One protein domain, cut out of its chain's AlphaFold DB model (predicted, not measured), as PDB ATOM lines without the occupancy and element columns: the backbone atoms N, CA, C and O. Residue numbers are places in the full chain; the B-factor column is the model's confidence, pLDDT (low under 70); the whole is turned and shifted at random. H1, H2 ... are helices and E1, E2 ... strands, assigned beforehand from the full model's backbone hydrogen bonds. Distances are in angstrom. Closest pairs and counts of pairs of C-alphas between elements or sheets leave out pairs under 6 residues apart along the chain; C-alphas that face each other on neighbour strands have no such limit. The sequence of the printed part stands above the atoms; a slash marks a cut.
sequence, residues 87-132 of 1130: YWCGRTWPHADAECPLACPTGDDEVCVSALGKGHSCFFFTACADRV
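What this domain is: This is residues 87 to 132 of the 1130 residues of an uncharacterized protein of Thalassiosira oceanica (UniProt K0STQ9). A short helix, H2, packs on a small two-stranded hairpin, E1 and E2, mostly at E1; a second short helix, H1, sits at the other end of the long axis. The printed part has 46 residues, with H1, H2, E1 and E2 in that order, antiparallel strands and a mixed class; under half of the residues are in named elements. It is compact, with a radius of gyration of the C-alphas of 9.6 A and spans of 25 by 19 by 15 A.

Where its parts are: H1, residues 93 to 99, begins at C-alpha 93 (193.915, 207.541, 186.242) and is 10.0 A long. H2, residues 109 to 115, is 10.1 A long. E1, residues 120 to 122, measures 7.1 A. E2, residues 128 to 130, measures 6.9 A and ends at C-alpha 130 (200.017, 190.436, 188.183).

How they stand to each other: H1 is apart from H2, E1 and E2. The closest C-alphas of H2 and E1, Asp 109 and Cys 122, are 4.7 A apart. E1 and E2 form an antiparallel hairpin, with N 121 and O 129 at 2.9 A. In H1 and H2 every O i to N i+4 pair is within hydrogen-bond range.

The domain as a whole: The farthest C-alphas, Pro 94 and Lys 118, are 26.5 A apart. The printed part has no cut and no long link. Residues 87 to 99, 101 and 125 have pLDDT under 70.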
ATOM      1  N   TYR A  87     191.164 194.772 188.162       47.47
ATOM      2  CA  TYR A  87     191.641 194.985 186.775       47.47
ATOM      3  C   TYR A  87     192.329 196.342 186.527       47.47
ATOM      4  O   TYR A  87     192.743 196.637 185.409       47.47
ATOM      5  N   TRP A  88     192.497 197.165 187.569       51.25
ATOM      6  CA  TRP A  88     193.188 198.455 187.495       51.25
ATOM      7  C   TRP A  88     194.093 198.631 188.717       51.25
ATOM      8  O   TRP A  88     193.623 198.530 189.851       51.25
ATOM      9  N   CYS A  89     195.373 198.967 188.523       55.59
ATOM     10  CA  CYS A  89     196.310 199.306 189.609       55.59
ATOM     11  C   CYS A  89     196.088 200.729 190.170       55.59
ATOM     12  O   CYS A  89     197.023 201.482 190.424       55.59
ATOM     13  N   GLY A  90     194.821 201.107 190.350       44.53
ATOM     14  CA  GLY A  90     194.388 202.386 190.900       44.53
ATOM     15  C   GLY A  90     192.913 202.662 190.608       44.53
ATOM     16  O   GLY A  90     192.387 202.276 189.569       44.53
ATOM     17  N   ARG A  91     192.228 203.362 191.521       50.72
ATOM     18  CA  ARG A  91     190.777 203.648 191.411       50.72
ATOM     19  C   ARG A  91     190.426 204.803 190.459       50.72
ATOM     20  O   ARG A  91     189.253 205.066 190.221       50.72
ATOM     21  N   THR A  92     191.432 205.517 189.955       59.75
ATOM     22  CA  THR A  92     191.336 206.605 188.966       59.75
ATOM     23  C   THR A  92     192.658 206.702 188.196       59.75
ATOM     24  O   THR A  92     193.686 206.238 188.689       59.75
ATOM     25  N   TRP A  93     192.682 207.357 187.029       54.47
ATOM     26  CA  TRP A  93     193.915 207.541 186.242       54.47
ATOM     27  C   TRP A  93     195.103 208.145 187.029       54.47
ATOM     28  O   TRP A  93     196.189 207.576 186.952       54.47
ATOM     29  N   PRO A  94     194.944 209.197 187.864       63.59
ATOM     30  CA  PRO A  94     196.044 209.700 188.702       63.59
ATOM     31  C   PRO A  94     196.458 208.762 189.849       63.59
ATOM     32  O   PRO A  94     197.534 208.927 190.413       63.59
ATOM     33  N   HIS A  95     195.602 207.810 190.232       56.78
ATOM     34  CA  HIS A  95     195.921 206.756 191.202       56.78
ATOM     35  C   HIS A  95     196.747 205.654 190.529       56.78
ATOM     36  O   HIS A  95     197.701 205.165 191.118       56.78
ATOM     37  N   ALA A  96     196.410 205.320 189.277       57.69
ATOM     38  CA  ALA A  96     197.167 204.393 188.448       57.69
ATOM     39  C   ALA A  96     198.582 204.928 188.161       57.69
ATOM     40  O   ALA A  96     199.554 204.244 188.452       57.69
ATOM     41  N   ASP A  97     198.727 206.179 187.713       57.38
ATOM     42  CA  ASP A  97     200.045 206.811 187.489       57.38
ATOM     43  C   ASP A  97     200.928 206.863 188.761       57.38
ATOM     44  O   ASP A  97     202.154 206.873 188.680       57.38
ATOM     45  N   ALA A  98     200.312 206.854 189.951       63.81
ATOM     46  CA  ALA A  98     201.007 206.914 191.238       63.81
ATOM     47  C   ALA A  98     201.312 205.546 191.886       63.81
ATOM     48  O   ALA A  98     202.255 205.466 192.678       63.81
ATOM     49  N   GLU A  99     200.528 204.498 191.605       64.75
ATOM     50  CA  GLU A  99     200.637 203.183 192.267       64.75
ATOM     51  C   GLU A  99     200.946 202.010 191.324       64.75
ATOM     52  O   GLU A  99     201.459 200.988 191.787       64.75
ATOM     53  N   CYS A 100     200.704 202.135 190.017       74.19
ATOM     54  CA  CYS A 100     201.083 201.105 189.056       74.19
ATOM     55  C   CYS A 100     202.622 200.968 188.987       74.19
ATOM     56  O   CYS A 100     203.317 201.951 188.717       74.19
ATOM     57  N   PRO A 101     203.193 199.764 189.186       66.62
ATOM     58  CA  PRO A 101     204.631 199.607 189.433       66.62
ATOM     59  C   PRO A 101     205.523 199.870 188.210       66.62
ATOM     60  O   PRO A 101     206.701 200.190 188.378       66.62
ATOM     61  N   LEU A 102     204.993 199.724 186.989       84.00
ATOM     62  CA  LEU A 102     205.680 200.079 185.745       84.00
ATOM     63  C   LEU A 102     204.684 200.218 184.583       84.00
ATOM     64  O   LEU A 102     203.837 199.346 184.400       84.00
ATOM     65  N   ALA A 103     204.817 201.258 183.754       83.06
ATOM     66  CA  ALA A 103     204.114 201.342 182.471       83.06
ATOM     67  C   ALA A 103     204.711 200.355 181.448       83.06
ATOM     68  O   ALA A 103     205.931 200.171 181.413       83.06
ATOM     69  N   CYS A 104     203.876 199.762 180.590       87.50
ATOM     70  CA  CYS A 104     204.294 198.807 179.560       87.50
ATOM     71  C   CYS A 104     204.143 199.412 178.141       87.50
ATOM     72  O   CYS A 104     203.145 199.177 177.461       87.50
ATOM     73  N   PRO A 105     205.108 200.221 177.660       76.75
ATOM     74  CA  PRO A 105     204.926 201.026 176.448       76.75
ATOM     75  C   PRO A 105     204.931 200.237 175.131       76.75
ATOM     76  O   PRO A 105     204.569 200.808 174.107       76.75
ATOM     77  N   THR A 106     205.357 198.968 175.120       84.88
ATOM     78  CA  THR A 106     205.387 198.147 173.894       84.88
ATOM     79  C   THR A 106     204.166 197.240 173.736       84.88
ATOM     80  O   THR A 106     203.919 196.759 172.636       84.88
ATOM     81  N   GLY A 107     203.392 197.013 174.805       85.75
ATOM     82  CA  GLY A 107     202.337 195.996 174.836       85.75
ATOM     83  C   GLY A 107     202.829 194.567 175.129       85.75
ATOM     84  O   GLY A 107     202.003 193.665 175.234       85.75
ATOM     85  N   ASP A 108     204.141 194.346 175.291       91.88
ATOM     86  CA  ASP A 108     204.710 193.006 175.486       91.88
ATOM     87  C   ASP A 108     204.839 192.604 176.964       91.88
ATOM     88  O   ASP A 108     205.453 193.305 177.777       91.88
ATOM     89  N   ASP A 109     204.409 191.378 177.279       93.62
ATOM     90  CA  ASP A 109     204.681 190.706 178.558       93.62
ATOM     91  C   ASP A 109     206.166 190.747 178.954       93.62
ATOM     92  O   ASP A 109     206.479 190.827 180.141       93.62
ATOM     93  N   GLU A 110     207.098 190.719 177.994       93.69
ATOM     94  CA  GLU A 110     208.541 190.689 178.270       93.69
ATOM     95  C   GLU A 110     209.035 191.904 179.071       93.69
ATOM     96  O   GLU A 110     209.943 191.763 179.898       93.69
ATOM     97  N   VAL A 111     208.422 193.082 178.904       93.56
ATOM     98  CA  VAL A 111     208.771 194.287 179.681       93.56
ATOM     99  C   VAL A 111     208.415 194.089 181.157       93.56
ATOM    100  O   VAL A 111     209.227 194.355 182.044       93.56
ATOM    101  N   CYS A 112     207.236 193.531 181.428       95.31
ATOM    102  CA  CYS A 112     206.762 193.249 182.780       95.31
ATOM    103  C   CYS A 112     207.508 192.068 183.420       95.31
ATOM    104  O   CYS A 112     207.983 192.163 184.554       95.31
ATOM    105  N   VAL A 113     207.707 190.987 182.662       94.88
ATOM    106  CA  VAL A 113     208.428 189.783 183.092       94.88
ATOM    107  C   VAL A 113     209.901 190.069 183.396       94.88
ATOM    108  O   VAL A 113     210.458 189.461 184.313       94.88
ATOM    109  N   SER A 114     210.544 190.989 182.669       94.19
ATOM    110  CA  SER A 114     211.948 191.359 182.904       94.19
ATOM    111  C   SER A 114     212.143 192.359 184.050       94.19
ATOM    112  O   SER A 114     213.159 192.278 184.743       94.19
ATOM    113  N   ALA A 115     211.188 193.267 184.284       93.38
ATOM    114  CA  ALA A 115     211.296 194.298 185.318       93.38
ATOM    115  C   ALA A 115     210.727 193.884 186.688       93.38
ATOM    116  O   ALA A 115     211.332 194.195 187.716       93.38
ATOM    117  N   LEU A 116     209.586 193.187 186.708       94.19
ATOM    118  CA  LEU A 116     208.853 192.800 187.925       94.19
ATOM    119  C   LEU A 116     208.845 191.276 188.156       94.19
ATOM    120  O   LEU A 116     208.621 190.811 189.274       94.19
ATOM    121  N   GLY A 117     209.190 190.494 187.131       95.06
ATOM    122  CA  GLY A 117     209.348 189.042 187.205       95.06
ATOM    123  C   GLY A 117     208.202 188.274 186.547       95.06
ATOM    124  O   GLY A 117     207.146 188.819 186.244       95.06
ATOM    125  N   LYS A 118     208.400 186.961 186.358       95.38
ATOM    126  CA  LYS A 118     207.493 186.050 185.621       95.38
ATOM    127  C   LYS A 118     206.033 186.003 186.095       95.38
ATOM    128  O   LYS A 118     205.210 185.413 185.406       95.38
ATOM    129  N   GLY A 119     205.737 186.561 187.267       94.56
ATOM    130  CA  GLY A 119     204.378 186.688 187.782       94.56
ATOM    131  C   GLY A 119     203.589 187.858 187.196       94.56
ATOM    132  O   GLY A 119     202.410 187.925 187.478       94.56
ATOM    133  N   HIS A 120     204.192 188.760 186.409       95.44
ATOM    134  CA  HIS A 120     203.513 189.934 185.845       95.44
ATOM    135  C   HIS A 120     203.297 189.812 184.329       95.44
ATOM    136  O   HIS A 120     204.121 189.226 183.622       95.44
ATOM    137  N   SER A 121     202.218 190.416 183.834       94.75
ATOM    138  CA  SER A 121     201.856 190.527 182.414       94.75
ATOM    139  C   SER A 121     201.495 191.963 182.031       94.75
ATOM    140  O   SER A 121     201.162 192.791 182.884       94.75
ATOM    141  N   CYS A 122     201.567 192.258 180.738       94.31
ATOM    142  CA  CYS A 122     201.275 193.563 180.163       94.31
ATOM    143  C   CYS A 122     199.812 193.627 179.702       94.31
ATOM    144  O   CYS A 122     199.437 192.987 178.720       94.31
ATOM    145  N   PHE A 123     198.960 194.386 180.399       82.12
ATOM    146  CA  PHE A 123     197.542 194.497 180.036       82.12
ATOM    147  C   PHE A 123     197.344 195.575 178.952       82.12
ATOM    148  O   PHE A 123     196.854 196.678 179.213       82.12
ATOM    149  N   PHE A 124     197.800 195.265 177.732       73.25
ATOM    150  CA  PHE A 124     197.929 196.204 176.604       73.25
ATOM    151  C   PHE A 124     198.725 197.470 176.996       73.25
ATOM    152  O   PHE A 124     199.611 197.396 177.841       73.25
ATOM    153  N   PHE A 125     198.435 198.639 176.408       69.12
ATOM    154  CA  PHE A 125     199.142 199.914 176.648       69.12
ATOM    155  C   PHE A 125     199.021 200.487 178.080       69.12
ATOM    156  O   PHE A 125     199.318 201.661 178.302       69.12
ATOM    157  N   THR A 126     198.538 199.705 179.047       85.44
ATOM    158  CA  THR A 126     198.444 200.117 180.449       85.44
ATOM    159  C   THR A 126     199.745 199.779 181.200       85.44
ATOM    160  O   THR A 126     200.853 199.881 180.662       85.44
ATOM    161  N   ALA A 127     199.638 199.434 182.478       91.00
ATOM    162  CA  ALA A 127     200.767 199.071 183.312       91.00
ATOM    163  C   ALA A 127     200.905 197.553 183.458       91.00
ATOM    164  O   ALA A 127     199.995 196.777 183.171       91.00
ATOM    165  N   CYS A 128     202.064 197.140 183.955       94.06
ATOM    166  CA  CYS A 128     202.302 195.772 184.370       94.06
ATOM    167  C   CYS A 128     201.436 195.419 185.585       94.06
ATOM    168  O   CYS A 128     201.596 196.015 186.653       94.06
ATOM    169  N   ALA A 129     200.565 194.429 185.416       91.88
ATOM    170  CA  ALA A 129     199.742 193.844 186.469       91.88
ATOM    171  C   ALA A 129     200.223 192.420 186.785       91.88
ATOM    172  O   ALA A 129     200.938 191.816 185.978       91.88
ATOM    173  N   ASP A 130     199.830 191.864 187.932       92.56
ATOM    174  CA  ASP A 130     200.017 190.436 188.183       92.56
ATOM    175  C   ASP A 130     199.242 189.617 187.137       92.56
ATOM    176  O   ASP A 130     198.081 189.883 186.816       92.56
ATOM    177  N   ARG A 131     199.915 188.610 186.582       87.94
ATOM    178  CA  ARG A 131     199.371 187.674 185.608       87.94
ATOM    179  C   ARG A 131     198.406 186.752 186.330       87.94
ATOM    180  O   ARG A 131     198.847 185.810 186.992       87.94
ATOM    181  N   VAL A 132     197.110 187.003 186.152       75.75
ATOM    182  CA  VAL A 132     196.044 186.075 186.544       75.75
ATOM    183  C   VAL A 132     196.400 184.697 185.987       75.75
ATOM    184  O   VAL A 132     196.489 184.502 184.772       75.75
TER     185      VAL A 132